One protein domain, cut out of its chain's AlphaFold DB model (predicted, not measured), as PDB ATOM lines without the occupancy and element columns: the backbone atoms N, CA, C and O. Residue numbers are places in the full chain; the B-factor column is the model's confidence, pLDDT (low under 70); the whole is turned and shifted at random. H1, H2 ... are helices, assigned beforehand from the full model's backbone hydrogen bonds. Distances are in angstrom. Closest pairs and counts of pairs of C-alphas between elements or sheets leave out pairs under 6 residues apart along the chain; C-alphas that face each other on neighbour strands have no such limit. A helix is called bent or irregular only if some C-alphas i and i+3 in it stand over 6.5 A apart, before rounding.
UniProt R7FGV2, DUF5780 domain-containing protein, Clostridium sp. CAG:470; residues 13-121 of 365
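This is residues 13 to 121 of the 365 residues of the protein "DUF5780 domain-containing protein" of Clostridium sp. CAG:470 (UniProt R7FGV2). A single straight helix, H1, sticks out with residues 13 to 33 like a long handle from a compact head of five helices. In the head, the long helix H4 runs along one side, the hairpin of H2 and H3 packs beside its first part through H2, and the hairpin of H5 and H6 packs on its later part. The 109 printed residues hold six named helices, H1 to H6 in chain order, and no named strand; the class is all helix. The whole is loose, with a radius of gyration of the C-alphas of 19.0 A, and spans 68 by 30 by 20 A, the arm making much of the length.

Find C-alpha 13 at (18.647, -34.916, 8.137); from there H1, residues 13 to 34, runs 31.1 A to C-alpha 34 at (30.711, -31.970, 36.687). Next come H2, residues 37 to 46, 14.5 A long, and H3, residues 50 to 59, 14.3 A long. Look then for H4, residues 63 to 85, the longest helix at 32.6 A. H5, residues 91 to 99, measures 12.0 A. H6, residues 105 to 121, measures 24.8 A and ends with C-alpha 121 at (58.111, -36.782, 62.826); it is irregular, with C-alphas 106 and 109 8.0 A apart.

Start at H1, which touches no helix; it is close to H2 but not clearly touching, with the closest C-alphas, Leu 34 and Lys 40, 7.0 A apart. H2, H3 and H4 form an up and down bundle, each helix running against the one before it. H2 and H3 touch as a hairpin at a shallow tilt of 12 degrees, their closest C-alphas, Phe 41 and Leu 53, 5.8 A apart. H4 is the hub, touching H2, H5 and H6. With residues 65 to 73 alone it touches H2, where the closest C-alphas, Val 38 and Ile 69, are 5.6 A apart. With residues 77 to 84 alone it touches H5 as a hairpin, the closest C-alphas being Leu 80 and Thr 94 at 6.4 A. H4 and H6 touch and run the same way at a shallow tilt of 22 degrees, with the closest C-alphas, Val 81 and Ile 118, 6.1 A apart. H5 and H6 touch as a hairpin, H6 with residues 111 to 118 alone; their closest C-alphas, Ile 98 and Ile 111, are 6.8 A apart. H3 and H5 are apart. In H1 to H5 every O i to N i+4 pair is within hydrogen-bond range; in H6 11 of 13 are.

The C-alphas farthest apart, Lys 13 and Asn 120, are 68.8 A apart. Without residues 13 to 33, which stand free, the body spans 37 by 21 by 19 A. The printed part has no cut, and the five links are tight. The model's mean pLDDT is 89.9 over the printed part; look for values under 70 at residues 13 to 19.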
ATOM      1  N   LYS A  13      19.343 -35.603   7.034       54.50
ATOM      2  CA  LYS A  13      18.647 -34.916   8.137       54.50
ATOM      3  C   LYS A  13      18.438 -35.840   9.341       54.50
ATOM      4  O   LYS A  13      18.603 -35.392  10.469       54.50
ATOM      5  N   ILE A  14      18.158 -37.123   9.102       59.22
ATOM      6  CA  ILE A  14      18.034 -38.144  10.155       59.22
ATOM      7  C   ILE A  14      19.395 -38.414  10.821       59.22
ATOM      8  O   ILE A  14      19.486 -38.408  12.045       59.22
ATOM      9  N   VAL A  15      20.476 -38.559  10.045       59.78
ATOM     10  CA  VAL A  15      21.842 -38.762  10.574       59.78
ATOM     11  C   VAL A  15      22.351 -37.534  11.344       59.78
ATOM     12  O   VAL A  15      22.923 -37.692  12.422       59.78
ATOM     13  N   LEU A  16      22.099 -36.311  10.855       60.19
ATOM     14  CA  LEU A  16      22.415 -35.069  11.584       60.19
ATOM     15  C   LEU A  16      21.584 -34.919  12.870       60.19
ATOM     16  O   LEU A  16      22.110 -34.461  13.881       60.19
ATOM     17  N   GLY A  17      20.317 -35.348  12.858       65.19
ATOM     18  CA  GLY A  17      19.463 -35.381  14.047       65.19
ATOM     19  C   GLY A  17      19.969 -36.352  15.118       65.19
ATOM     20  O   GLY A  17      20.050 -35.985  16.288       65.19
ATOM     21  N   ILE A  18      20.389 -37.559  14.725       68.50
ATOM     22  CA  ILE A  18      20.957 -38.565  15.641       68.50
ATOM     23  C   ILE A  18      22.302 -38.094  16.214       68.50
ATOM     24  O   ILE A  18      22.522 -38.201  17.420       68.50
ATOM     25  N   ALA A  19      23.182 -37.514  15.389       67.94
ATOM     26  CA  ALA A  19      24.448 -36.945  15.856       67.94
ATOM     27  C   ALA A  19      24.235 -35.784  16.847       67.94
ATOM     28  O   ALA A  19      24.920 -35.712  17.866       67.94
ATOM     29  N   GLY A  20      23.242 -34.922  16.599       74.50
ATOM     30  CA  GLY A  20      22.851 -33.857  17.527       74.50
ATOM     31  C   GLY A  20      22.361 -34.391  18.878       74.50
ATOM     32  O   GLY A  20      22.767 -33.882  19.920       74.50
ATOM     33  N   ILE A  21      21.559 -35.461  18.879       76.62
ATOM     34  CA  ILE A  21      21.083 -36.108  20.112       76.62
ATOM     35  C   ILE A  21      22.244 -36.732  20.894       76.62
ATOM     36  O   ILE A  21      22.313 -36.563  22.107       76.62
ATOM     37  N   ILE A  22      23.186 -37.402  20.222       78.44
ATOM     38  CA  ILE A  22      24.367 -37.985  20.878       78.44
ATOM     39  C   ILE A  22      25.216 -36.892  21.537       78.44
ATOM     40  O   ILE A  22      25.615 -37.048  22.688       78.44
ATOM     41  N   ILE A  23      25.436 -35.761  20.859       81.69
ATOM     42  CA  ILE A  23      26.160 -34.618  21.433       81.69
ATOM     43  C   ILE A  23      25.429 -34.078  22.666       81.69
ATOM     44  O   ILE A  23      26.061 -33.846  23.693       81.69
ATOM     45  N   ILE A  24      24.102 -33.939  22.615       81.69
ATOM     46  CA  ILE A  24      23.303 -33.494  23.765       81.69
ATOM     47  C   ILE A  24      23.400 -34.494  24.925       81.69
ATOM     48  O   ILE A  24      23.575 -34.078  26.066       81.69
ATOM     49  N   VAL A  25      23.350 -35.803  24.664       79.44
ATOM     50  CA  VAL A  25      23.510 -36.842  25.698       79.44
ATOM     51  C   VAL A  25      24.906 -36.793  26.318       79.44
ATOM     52  O   VAL A  25      25.021 -36.885  27.537       79.44
ATOM     53  N   ILE A  26      25.954 -36.586  25.514       81.19
ATOM     54  CA  ILE A  26      27.328 -36.409  26.005       81.19
ATOM     55  C   ILE A  26      27.433 -35.142  26.856       81.19
ATOM     56  O   ILE A  26      28.007 -35.196  27.938       81.19
ATOM     57  N   ILE A  27      26.837 -34.026  26.425       79.62
ATOM     58  CA  ILE A  27      26.809 -32.778  27.198       79.62
ATOM     59  C   ILE A  27      26.055 -32.983  28.514       79.62
ATOM     60  O   ILE A  27      26.548 -32.578  29.559       79.62
ATOM     61  N   ILE A  28      24.904 -33.658  28.510       75.38
ATOM     62  CA  ILE A  28      24.138 -33.954  29.730       75.38
ATOM     63  C   ILE A  28      24.929 -34.881  30.656       75.38
ATOM     64  O   ILE A  28      24.949 -34.660  31.866       75.38
ATOM     65  N   ALA A  29      25.595 -35.903  30.118       73.25
ATOM     66  CA  ALA A  29      26.449 -36.798  30.892       73.25
ATOM     67  C   ALA A  29      27.650 -36.049  31.487       73.25
ATOM     68  O   ALA A  29      27.967 -36.237  32.660       73.25
ATOM     69  N   PHE A  30      28.262 -35.148  30.720       77.62
ATOM     70  CA  PHE A  30      29.363 -34.299  31.162       77.62
ATOM     71  C   PHE A  30      28.920 -33.293  32.230       77.62
ATOM     72  O   PHE A  30      29.581 -33.150  33.253       77.62
ATOM     73  N   LEU A  31      27.757 -32.659  32.061       74.62
ATOM     74  CA  LEU A  31      27.164 -31.773  33.064       74.62
ATOM     75  C   LEU A  31      26.803 -32.539  34.341       74.62
ATOM     76  O   LEU A  31      27.072 -32.048  35.432       74.62
ATOM     77  N   LYS A  32      26.260 -33.759  34.234       74.50
ATOM     78  CA  LYS A  32      26.023 -34.636  35.394       74.50
ATOM     79  C   LYS A  32      27.324 -35.034  36.089       74.50
ATOM     80  O   LYS A  32      27.359 -35.063  37.315       74.50
ATOM     81  N   TYR A  33      28.383 -35.304  35.328       76.75
ATOM     82  CA  TYR A  33      29.710 -35.606  35.860       76.75
ATOM     83  C   TYR A  33      30.317 -34.408  36.604       76.75
ATOM     84  O   TYR A  33      30.756 -34.559  37.740       76.75
ATOM     85  N   LEU A  34      30.270 -33.204  36.024       75.12
ATOM     86  CA  LEU A  34      30.711 -31.970  36.687       75.12
ATOM     87  C   LEU A  34      29.841 -31.609  37.898       75.12
ATOM     88  O   LEU A  34      30.311 -30.965  38.835       75.12
ATOM     89  N   ASN A  35      28.576 -32.034  37.904       80.88
ATOM     90  CA  ASN A  35      27.690 -31.837  39.043       80.88
ATOM     91  C   ASN A  35      27.904 -32.867  40.171       80.88
ATOM     92  O   ASN A  35      27.264 -32.744  41.215       80.88
ATOM     93  N   ASN A  36      28.788 -33.856  39.988       90.12
ATOM     94  CA  ASN A  36      29.079 -34.871  40.995       90.12
ATOM     95  C   ASN A  36      29.790 -34.252  42.224       90.12
ATOM     96  O   ASN A  36      30.805 -33.567  42.048       90.12
ATOM     97  N   PRO A  37      29.322 -34.512  43.462       93.19
ATOM     98  CA  PRO A  37      29.917 -33.937  44.669       93.19
ATOM     99  C   PRO A  37      31.401 -34.264  44.855       93.19
ATOM    100  O   PRO A  37      32.171 -33.400  45.260       93.19
ATOM    101  N   VAL A  38      31.832 -35.474  44.486       94.19
ATOM    102  CA  VAL A  38      33.234 -35.914  44.586       94.19
ATOM    103  C   VAL A  38      34.134 -35.078  43.671       94.19
ATOM    104  O   VAL A  38      35.211 -34.643  44.079       94.19
ATOM    105  N   VAL A  39      33.684 -34.818  42.437       91.56
ATOM    106  CA  VAL A  39      34.426 -34.003  41.458       91.56
ATOM    107  C   VAL A  39      34.524 -32.557  41.938       91.56
ATOM    108  O   VAL A  39      35.616 -31.987  41.944       91.56
ATOM    109  N   LYS A  40      33.407 -31.985  42.407       93.00
ATOM    110  CA  LYS A  40      33.387 -30.628  42.970       93.00
ATOM    111  C   LYS A  40      34.282 -30.499  44.195       93.00
ATOM    112  O   LYS A  40      34.999 -29.507  44.307       93.00
ATOM    113  N   PHE A  41      34.259 -31.482  45.096       94.75
ATOM    114  CA  PHE A  41      35.095 -31.469  46.290       94.75
ATOM    115  C   PHE A  41      36.573 -31.415  45.905       94.75
ATOM    116  O   PHE A  41      37.290 -30.529  46.355       94.75
ATOM    117  N   LYS A  42      37.007 -32.288  44.986       92.25
ATOM    118  CA  LYS A  42      38.393 -32.313  44.499       92.25
ATOM    119  C   LYS A  42      38.833 -30.965  43.910       92.25
ATOM    120  O   LYS A  42      39.884 -30.460  44.277       92.25
ATOM    121  N   GLN A  43      38.012 -30.350  43.056       89.25
ATOM    122  CA  GLN A  43      38.328 -29.049  42.446       89.25
ATOM    123  C   GLN A  43      38.461 -27.914  43.471       89.25
ATOM    124  O   GLN A  43      39.311 -27.037  43.319       89.25
ATOM    125  N   ASN A  44      37.616 -27.900  44.504       91.62
ATOM    126  CA  ASN A  44      37.692 -26.879  45.552       91.62
ATOM    127  C   ASN A  44      38.815 -27.163  46.556       91.62
ATOM    128  O   ASN A  44      39.314 -26.227  47.175       91.62
ATOM    129  N   LEU A  45      39.251 -28.420  46.679       91.25
ATOM    130  CA  LEU A  45      40.367 -28.808  47.538       91.25
ATOM    131  C   LEU A  45      41.690 -28.250  47.008       91.25
ATOM    132  O   LEU A  45      42.492 -27.746  47.793       91.25
ATOM    133  N   ASP A  46      41.871 -28.277  45.686       80.12
ATOM    134  CA  ASP A  46      43.046 -27.720  45.006       80.12
ATOM    135  C   ASP A  46      43.104 -26.183  45.103       80.12
ATOM    136  O   ASP A  46      44.186 -25.609  45.205       80.12
ATOM    137  N   ASN A  47      41.942 -25.519  45.137       81.19
ATOM    138  CA  ASN A  47      41.821 -24.059  45.267       81.19
ATOM    139  C   ASN A  47      41.670 -23.570  46.723       81.19
ATOM    140  O   ASN A  47      41.594 -22.367  46.958       81.19
ATOM    141  N   VAL A  48      41.624 -24.491  47.692       82.62
ATOM    142  CA  VAL A  48      41.494 -24.234  49.140       82.62
ATOM    143  C   VAL A  48      40.267 -23.376  49.515       82.62
ATOM    144  O   VAL A  48      40.316 -22.538  50.412       82.62
ATOM    145  N   ASP A  49      39.125 -23.602  48.859       87.25
ATOM    146  CA  ASP A  49      37.857 -22.944  49.218       87.25
ATOM    147  C   ASP A  49      37.144 -23.721  50.341       87.25
ATOM    148  O   ASP A  49      36.293 -24.582  50.106       87.25
ATOM    149  N   VAL A  50      37.545 -23.445  51.583       88.56
ATOM    150  CA  VAL A  50      37.130 -24.177  52.796       88.56
ATOM    151  C   VAL A  50      35.615 -24.172  52.992       88.56
ATOM    152  O   VAL A  50      35.031 -25.211  53.304       88.56
ATOM    153  N   SER A  51      34.971 -23.026  52.767       89.19
ATOM    154  CA  SER A  51      33.520 -22.878  52.902       89.19
ATOM    155  C   SER A  51      32.782 -23.803  51.936       89.19
ATOM    156  O   SER A  51      31.852 -24.502  52.339       89.19
ATOM    157  N   LYS A  52      33.239 -23.879  50.677       92.50
ATOM    158  CA  LYS A  52      32.659 -24.802  49.694       92.50
ATOM    159  C   LYS A  52      32.945 -26.261  50.017       92.50
ATOM    160  O   LYS A  52      32.075 -27.098  49.798       92.50
ATOM    161  N   LEU A  53      34.135 -26.593  50.522       93.94
ATOM    162  CA  LEU A  53      34.456 -27.969  50.925       93.94
ATOM    163  C   LEU A  53      33.480 -28.479  51.989       93.94
ATOM    164  O   LEU A  53      32.955 -29.587  51.855       93.94
ATOM    165  N   GLN A  54      33.205 -27.651  53.000       93.12
ATOM    166  CA  GLN A  54      32.235 -27.962  54.043       93.12
ATOM    167  C   GLN A  54      30.823 -28.106  53.462       93.12
ATOM    168  O   GLN A  54      30.185 -29.139  53.654       93.12
ATOM    169  N   GLU A  55      30.364 -27.128  52.676       93.31
ATOM    170  CA  GLU A  55      29.042 -27.168  52.036       93.31
ATOM    171  C   GLU A  55      28.843 -28.440  51.194       93.31
ATOM    172  O   GLU A  55      27.828 -29.129  51.328       93.31
ATOM    173  N   ILE A  56      29.821 -28.791  50.351       94.31
ATOM    174  CA  ILE A  56      29.761 -29.977  49.489       94.31
ATOM    175  C   ILE A  56      29.627 -31.246  50.335       94.31
ATOM    176  O   ILE A  56      28.795 -32.102  50.024       94.31
ATOM    177  N   TYR A  57      30.408 -31.385  51.409       94.50
ATOM    178  CA  TYR A  57      30.340 -32.575  52.253       94.50
ATOM    179  C   TYR A  57      29.003 -32.673  53.004       94.50
ATOM    180  O   TYR A  57      28.351 -33.722  52.956       94.50
ATOM    181  N   SER A  58      28.554 -31.587  53.646       92.25
ATOM    182  CA  SER A  58      27.320 -31.594  54.441       92.25
ATOM    183  C   SER A  58      26.069 -31.824  53.575       92.25
ATOM    184  O   SER A  58      25.113 -32.450  54.037       92.25
ATOM    185  N   THR A  59      26.068 -31.373  52.313       94.00
ATOM    186  CA  THR A  59      24.930 -31.529  51.379       94.00
ATOM    187  C   THR A  59      24.925 -32.849  50.601       94.00
ATOM    188  O   THR A  59      23.871 -33.258  50.103       94.00
ATOM    189  N   THR A  60      26.061 -33.551  50.510       94.44
ATOM    190  CA  THR A  60      26.147 -34.864  49.849       94.44
ATOM    191  C   THR A  60      25.283 -35.881  50.597       94.44
ATOM    192  O   THR A  60      25.507 -36.133  51.773       94.44
ATOM    193  N   GLN A  61      24.300 -36.496  49.933       92.94
ATOM    194  CA  GLN A  61      23.403 -37.481  50.570       92.94
ATOM    195  C   GLN A  61      23.898 -38.923  50.419       92.94
ATOM    196  O   GLN A  61      23.670 -39.761  51.289       92.94
ATOM    197  N   SER A  62      24.581 -39.227  49.312       95.56
ATOM    198  CA  SER A  62      25.062 -40.578  49.030       95.56
ATOM    199  C   SER A  62      26.217 -40.960  49.956       95.56
ATOM    200  O   SER A  62      27.261 -40.306  49.969       95.56
ATOM    201  N   TYR A  63      26.046 -42.059  50.689       93.12
ATOM    202  CA  TYR A  63      27.074 -42.616  51.568       93.12
ATOM    203  C   TYR A  63      28.368 -42.959  50.813       93.12
ATOM    204  O   TYR A  63      29.461 -42.596  51.247       93.12
ATOM    205  N   ASP A  64      28.252 -43.589  49.640       94.56
ATOM    206  CA  ASP A  64      29.412 -43.964  48.824       94.56
ATOM    207  C   ASP A  64      30.183 -42.742  48.314       94.56
ATOM    208  O   ASP A  64      31.407 -42.781  48.180       94.56
ATOM    209  N   GLU A  65      29.481 -41.646  48.016       95.12
ATOM    210  CA  GLU A  65      30.115 -40.392  47.604       95.12
ATOM    211  C   GLU A  65      30.802 -39.704  48.786       95.12
ATOM    212  O   GLU A  65      31.948 -39.279  48.634       95.12
ATOM    213  N   LYS A  66      30.178 -39.680  49.976       95.75
ATOM    214  CA  LYS A  66      30.824 -39.176  51.201       95.75
ATOM    215  C   LYS A  66      32.117 -39.917  51.512       95.75
ATOM    216  O   LYS A  66      33.147 -39.279  51.703       95.75
ATOM    217  N   LYS A  67      32.103 -41.251  51.457       96.19
ATOM    218  CA  LYS A  67      33.300 -42.068  51.709       96.19
ATOM    219  C   LYS A  67      34.428 -41.781  50.712       96.19
ATOM    220  O   LYS A  67      35.605 -41.799  51.066       96.19
ATOM    221  N   LYS A  68      34.091 -41.499  49.447       97.06
ATOM    222  CA  LYS A  68      35.078 -41.072  48.438       97.06
ATOM    223  C   LYS A  68      35.646 -39.688  48.749       97.06
ATOM    224  O   LYS A  68      36.847 -39.499  48.588       97.06
ATOM    225  N   ILE A  69      34.809 -38.749  49.191       96.69
ATOM    226  CA  ILE A  69      35.242 -37.413  49.616       96.69
ATOM    227  C   ILE A  69      36.189 -37.505  50.821       96.69
ATOM    228  O   ILE A  69      37.279 -36.940  50.773       96.69
ATOM    229  N   GLU A  70      35.822 -38.274  51.850       96.31
ATOM    230  CA  GLU A  70      36.668 -38.536  53.025       96.31
ATOM    231  C   GLU A  70      38.032 -39.081  52.616       96.31
ATOM    232  O   GLU A  70      39.060 -38.561  53.043       96.31
ATOM    233  N   LYS A  71      38.050 -40.076  51.722       96.88
ATOM    234  CA  LYS A  71      39.296 -40.643  51.208       96.88
ATOM    235  C   LYS A  71      40.149 -39.605  50.473       96.88
ATOM    236  O   LYS A  71      41.345 -39.538  50.717       96.88
ATOM    237  N   ILE A  72      39.556 -38.784  49.603       96.44
ATOM    238  CA  ILE A  72      40.288 -37.724  48.883       96.44
ATOM    239  C   ILE A  72      40.919 -36.734  49.867       96.44
ATOM    240  O   ILE A  72      42.065 -36.325  49.683       96.44
ATOM    241  N   PHE A  73      40.184 -36.356  50.912       96.94
ATOM    242  CA  PHE A  73      40.694 -35.451  51.933       96.94
ATOM    243  C   PHE A  73      41.824 -36.091  52.756       96.94
ATOM    244  O   PHE A  73      42.866 -35.469  52.962       96.94
ATOM    245  N   GLN A  74      41.671 -37.359  53.151       96.75
ATOM    246  CA  GLN A  74      42.720 -38.132  53.825       96.75
ATOM    247  C   GLN A  74      43.980 -38.270  52.961       96.75
ATOM    248  O   GLN A  74      45.080 -38.049  53.459       96.75
ATOM    249  N   ASP A  75      43.834 -38.562  51.666       97.06
ATOM    250  CA  ASP A  75      44.954 -38.659  50.724       97.06
ATOM    251  C   ASP A  75      45.694 -37.312  50.599       97.06
ATOM    252  O   ASP A  75      46.925 -37.281  50.535       97.06
ATOM    253  N   LYS A  76      44.970 -36.181  50.636       96.31
ATOM    254  CA  LYS A  76      45.572 -34.838  50.652       96.31
ATOM    255  C   LYS A  76      46.369 -34.575  51.930       96.31
ATOM    256  O   LYS A  76      47.491 -34.083  51.835       96.31
ATOM    257  N   LEU A  77      45.819 -34.889  53.104       97.75
ATOM    258  CA  LEU A  77      46.534 -34.731  54.376       97.75
ATOM    259  C   LEU A  77      47.765 -35.641  54.439       97.75
ATOM    260  O   LEU A  77      48.851 -35.183  54.782       97.75
ATOM    261  N   LYS A  78      47.623 -36.899  54.011       97.56
ATOM    262  CA  LYS A  78      48.731 -37.850  53.907       97.56
ATOM    263  C   LYS A  78      49.842 -37.332  52.998       97.56
ATOM    264  O   LYS A  78      51.006 -37.418  53.368       97.56
ATOM    265  N   TYR A  79      49.502 -36.753  51.847       96.81
ATOM    266  CA  TYR A  79      50.487 -36.131  50.962       96.81
ATOM    267  C   TYR A  79      51.274 -35.011  51.662       96.81
ATOM    268  O   TYR A  79      52.485 -34.908  51.474       96.81
ATOM    269  N   LEU A  80      50.613 -34.178  52.476       97.19
ATOM    270  CA  LEU A  80      51.288 -33.124  53.245       97.19
ATOM    271  C   LEU A  80      52.249 -33.716  54.284       97.19
ATOM    272  O   LEU A  80      53.400 -33.288  54.344       97.19
ATOM    273  N   VAL A  81      51.819 -34.749  55.014       97.75
ATOM    274  CA  VAL A  81      52.683 -35.497  55.946       97.75
ATOM    275  C   VAL A  81      53.890 -36.092  55.223       97.75
ATOM    276  O   VAL A  81      55.027 -35.870  55.630       97.75
ATOM    277  N   GLU A  82      53.678 -36.792  54.107       97.12
ATOM    278  CA  GLU A  82      54.760 -37.395  53.323       97.12
ATOM    279  C   GLU A  82      55.729 -36.349  52.754       97.12
ATOM    280  O   GLU A  82      56.934 -36.599  52.709       97.12
ATOM    281  N   SER A  83      55.222 -35.170  52.379       96.56
ATOM    282  CA  SER A  83      56.035 -34.044  51.902       96.56
ATOM    283  C   SER A  83      56.932 -33.461  52.999       96.56
ATOM    284  O   SER A  83      58.064 -33.065  52.731       96.56
ATOM    285  N   PHE A  84      56.463 -33.433  54.246       97.31
ATOM    286  CA  PHE A  84      57.309 -33.058  55.377       97.31
ATOM    287  C   PHE A  84      58.325 -34.154  55.714       97.31
ATOM    288  O   PHE A  84      59.515 -33.876  55.886       97.31
ATOM    289  N   VAL A  85      57.884 -35.417  55.772       96.38
ATOM    290  CA  VAL A  85      58.751 -36.576  56.050       96.38
ATOM    291  C   VAL A  85      59.933 -36.594  55.084       96.38
ATOM    292  O   VAL A  85      61.080 -36.604  55.530       96.38
ATOM    293  N   ASN A  86      59.665 -36.500  53.778       95.06
ATOM    294  CA  ASN A  86      60.697 -36.551  52.742       95.06
ATOM    295  C   ASN A  86      61.542 -35.265  52.619       95.06
ATOM    296  O   ASN A  86      62.523 -35.269  51.880       95.06
ATOM    297  N   GLY A  87      61.189 -34.195  53.342       93.69
ATOM    298  CA  GLY A  87      61.927 -32.929  53.361       93.69
ATOM    299  C   GLY A  87      61.623 -31.978  52.201       93.69
ATOM    300  O   GLY A  87      62.308 -30.972  52.053       93.69
ATOM    301  N   SER A  88      60.610 -32.263  51.378       95.00
ATOM    302  CA  SER A  88      60.166 -31.357  50.306       95.00
ATOM    303  C   SER A  88      59.387 -30.142  50.817       95.00
ATOM    304  O   SER A  88      59.296 -29.138  50.111       95.00
ATOM    305  N   LYS A  89      58.841 -30.219  52.035       95.12
ATOM    306  CA  LYS A  89      58.247 -29.093  52.760       95.12
ATOM    307  C   LYS A  89      58.804 -29.016  54.176       95.12
ATOM    308  O   LYS A  89      59.052 -30.045  54.802       95.12
ATOM    309  N   ASP A  90      58.974 -27.800  54.685       96.69
ATOM    310  CA  ASP A  90      59.297 -27.562  56.093       96.69
ATOM    311  C   ASP A  90      58.057 -27.647  56.996       96.69
ATOM    312  O   ASP A  90      56.915 -27.753  56.534       96.69
ATOM    313  N   TYR A  91      58.310 -27.649  58.304       96.44
ATOM    314  CA  TYR A  91      57.294 -27.790  59.340       96.44
ATOM    315  C   TYR A  91      56.264 -26.654  59.298       96.44
ATOM    316  O   TYR A  91      55.069 -26.933  59.192       96.44
ATOM    317  N   ASP A  92      56.719 -25.398  59.326       97.06
ATOM    318  CA  ASP A  92      55.846 -24.225  59.440       97.06
ATOM    319  C   ASP A  92      54.896 -24.140  58.242       97.06
ATOM    320  O   ASP A  92      53.678 -24.048  58.415       97.06
ATOM    321  N   ASN A  93      55.432 -24.286  57.027       96.31
ATOM    322  CA  ASN A  93      54.639 -24.273  55.801       96.31
ATOM    323  C   ASN A  93      53.638 -25.437  55.747       96.31
ATOM    324  O   ASN A  93      52.495 -25.269  55.310       96.31
ATOM    325  N   THR A  94      54.029 -26.628  56.210       97.44
ATOM    326  CA  THR A  94      53.133 -27.794  56.218       97.44
ATOM    327  C   THR A  94      51.993 -27.622  57.222       97.44
ATOM    328  O   THR A  94      50.832 -27.882  56.891       97.44
ATOM    329  N   ILE A  95      52.296 -27.143  58.432       97.75
ATOM    330  CA  ILE A  95      51.299 -26.859  59.468       97.75
ATOM    331  C   ILE A  95      50.353 -25.741  59.028       97.75
ATOM    332  O   ILE A  95      49.142 -25.869  59.219       97.75
ATOM    333  N   GLU A  96      50.859 -24.680  58.393       96.12
ATOM    334  CA  GLU A  96      50.021 -23.613  57.844       96.12
ATOM    335  C   GLU A  96      49.028 -24.161  56.806       96.12
ATOM    336  O   GLU A  96      47.831 -23.875  56.885       96.12
ATOM    337  N   GLU A  97      49.485 -25.003  55.873       95.25
ATOM    338  CA  GLU A  97      48.609 -25.623  54.874       95.25
ATOM    339  C   GLU A  97      47.534 -26.516  55.498       95.25
ATOM    340  O   GLU A  97      46.372 -26.438  55.096       95.25
ATOM    341  N   ILE A  98      47.882 -27.329  56.502       96.25
ATOM    342  CA  ILE A  98      46.900 -28.149  57.224       96.25
ATOM    343  C   ILE A  98      45.912 -27.252  57.986       96.25
ATOM    344  O   ILE A  98      44.707 -27.520  58.002       96.25
ATOM    345  N   ASN A  99      46.392 -26.157  58.586       95.50
ATOM    346  CA  ASN A  99      45.574 -25.235  59.372       95.50
ATOM    347  C   ASN A  99      44.468 -24.564  58.558       95.50
ATOM    348  O   ASN A  99      43.410 -24.280  59.128       95.50
ATOM    349  N   ARG A 100      44.654 -24.388  57.245       94.25
ATOM    350  CA  ARG A 100      43.613 -23.864  56.345       94.25
ATOM    351  C   ARG A 100      42.331 -24.697  56.394       94.25
ATOM    352  O   ARG A 100      41.254 -24.151  56.206       94.25
ATOM    353  N   TYR A 101      42.412 -25.986  56.723       94.19
ATOM    354  CA  TYR A 101      41.247 -26.868  56.795       94.19
ATOM    355  C   TYR A 101      40.591 -26.949  58.182       94.19
ATOM    356  O   TYR A 101      39.566 -27.612  58.318       94.19
ATOM    357  N   SER A 102      41.127 -26.275  59.210       88.94
ATOM    358  CA  SER A 102      40.728 -26.476  60.622       88.94
ATOM    359  C   SER A 102      39.242 -26.225  60.918       88.94
ATOM    360  O   SER A 102      38.728 -26.735  61.908       88.94
ATOM    361  N   ASN A 103      38.542 -25.464  60.073       87.50
ATOM    362  CA  ASN A 103      37.126 -25.139  60.263       87.50
ATOM    363  C   ASN A 103      36.160 -26.206  59.715       87.50
ATOM    364  O   ASN A 103      34.950 -26.090  59.924       87.50
ATOM    365  N   ILE A 104      36.657 -27.246  59.034       90.50
ATOM    366  CA  ILE A 104      35.817 -28.328  58.508       90.50
ATOM    367  C   ILE A 104      35.624 -29.387  59.598       90.50
ATOM    368  O   ILE A 104      36.401 -30.336  59.712       90.50
ATOM    369  N   LYS A 105      34.582 -29.204  60.416       91.00
ATOM    370  CA  LYS A 105      34.294 -30.030  61.605       91.00
ATOM    371  C   LYS A 105      34.242 -31.525  61.298       91.00
ATOM    372  O   LYS A 105      34.715 -32.338  62.082       91.00
ATOM    373  N   GLU A 106      33.704 -31.892  60.142       92.19
ATOM    374  CA  GLU A 106      33.554 -33.286  59.732       92.19
ATOM    375  C   GLU A 106      34.895 -34.012  59.532       92.19
ATOM    376  O   GLU A 106      34.940 -35.240  59.608       92.19
ATOM    377  N   PHE A 107      36.000 -33.278  59.352       95.38
ATOM    378  CA  PHE A 107      37.344 -33.846  59.211       95.38
ATOM    379  C   PHE A 107      38.292 -33.519  60.371       95.38
ATOM    380  O   PHE A 107      39.485 -33.808  60.268       95.38
ATOM    381  N   GLU A 108      37.791 -32.965  61.480       95.50
ATOM    382  CA  GLU A 108      38.603 -32.517  62.622       95.50
ATOM    383  C   GLU A 108      39.584 -33.598  63.104       95.50
ATOM    384  O   GLU A 108      40.775 -33.335  63.256       95.50
ATOM    385  N   ASN A 109      39.119 -34.843  63.234       96.44
ATOM    386  CA  ASN A 109      39.959 -35.965  63.662       96.44
ATOM    387  C   ASN A 109      41.091 -36.278  62.672       96.44
ATOM    388  O   ASN A 109      42.208 -36.561  63.093       96.44
ATOM    389  N   SER A 110      40.820 -36.223  61.363       96.81
ATOM    390  CA  SER A 110      41.850 -36.478  60.343       96.81
ATOM    391  C   SER A 110      42.878 -35.347  60.313       96.81
ATOM    392  O   SER A 110      44.074 -35.605  60.210       96.81
ATOM    393  N   ILE A 111      42.421 -34.099  60.460       97.69
ATOM    394  CA  ILE A 111      43.286 -32.915  60.544       97.69
ATOM    395  C   ILE A 111      44.177 -33.001  61.780       97.69
ATOM    396  O   ILE A 111      45.382 -32.787  61.677       97.69
ATOM    397  N   LYS A 112      43.596 -33.332  62.938       97.94
ATOM    398  CA  LYS A 112      44.340 -33.516  64.183       97.94
ATOM    399  C   LYS A 112      45.383 -34.620  64.036       97.94
ATOM    400  O   LYS A 112      46.548 -34.364  64.298       97.94
ATOM    401  N   SER A 113      44.988 -35.790  63.532       98.00
ATOM    402  CA  SER A 113      45.916 -36.903  63.301       98.00
ATOM    403  C   SER A 113      47.087 -36.500  62.403       98.00
ATOM    404  O   SER A 113      48.222 -36.832  62.712       98.00
ATOM    405  N   ALA A 114      46.836 -35.753  61.324       98.38
ATOM    406  CA  ALA A 114      47.901 -35.286  60.442       98.38
ATOM    407  C   ALA A 114      48.854 -34.301  61.139       98.38
ATOM    408  O   ALA A 114      50.057 -34.359  60.911       98.38
ATOM    409  N   LYS A 115      48.343 -33.406  61.995       98.25
ATOM    410  CA  LYS A 115      49.186 -32.506  62.804       98.25
ATOM    411  C   LYS A 115      50.027 -33.285  63.814       98.25
ATOM    412  O   LYS A 115      51.219 -33.020  63.921       98.25
ATOM    413  N   ASP A 116      49.420 -34.250  64.499       98.44
ATOM    414  CA  ASP A 116      50.106 -35.114  65.461       98.44
ATOM    415  C   ASP A 116      51.229 -35.907  64.758       98.44
ATOM    416  O   ASP A 116      52.350 -35.964  65.256       98.44
ATOM    417  N   ASP A 117      50.979 -36.439  63.555       98.44
ATOM    418  CA  ASP A 117      51.993 -37.112  62.731       98.44
ATOM    419  C   ASP A 117      53.169 -36.190  62.369       98.44
ATOM    420  O   ASP A 117      54.328 -36.598  62.472       98.44
ATOM    421  N   ILE A 118      52.899 -34.939  61.970       98.38
ATOM    422  CA  ILE A 118      53.945 -33.942  61.685       98.38
ATOM    423  C   ILE A 118      54.784 -33.660  62.935       98.38
ATOM    424  O   ILE A 118      56.013 -33.667  62.855       98.38
ATOM    425  N   GLU A 119      54.145 -33.440  64.083       98.31
ATOM    426  CA  GLU A 119      54.839 -33.152  65.343       98.31
ATOM    427  C   GLU A 119      55.703 -34.339  65.791       98.31
ATOM    428  O   GLU A 119      56.872 -34.177  66.147       98.31
ATOM    429  N   ASN A 120      55.167 -35.554  65.676       98.38
ATOM    430  CA  ASN A 120      55.889 -36.783  65.986       98.38
ATOM    431  C   ASN A 120      57.111 -36.969  65.073       98.38
ATOM    432  O   ASN A 120      58.197 -37.297  65.552       98.38
ATOM    433  N   VAL A 121      56.978 -36.714  63.765       98.31
ATOM    434  CA  VAL A 121      58.111 -36.782  62.826       98.31
ATOM    435  C   VAL A 121      59.130 -35.684  63.112       98.31
ATOM    436  O   VAL A 121      60.328 -35.939  63.016       98.31
TER     437      VAL A 121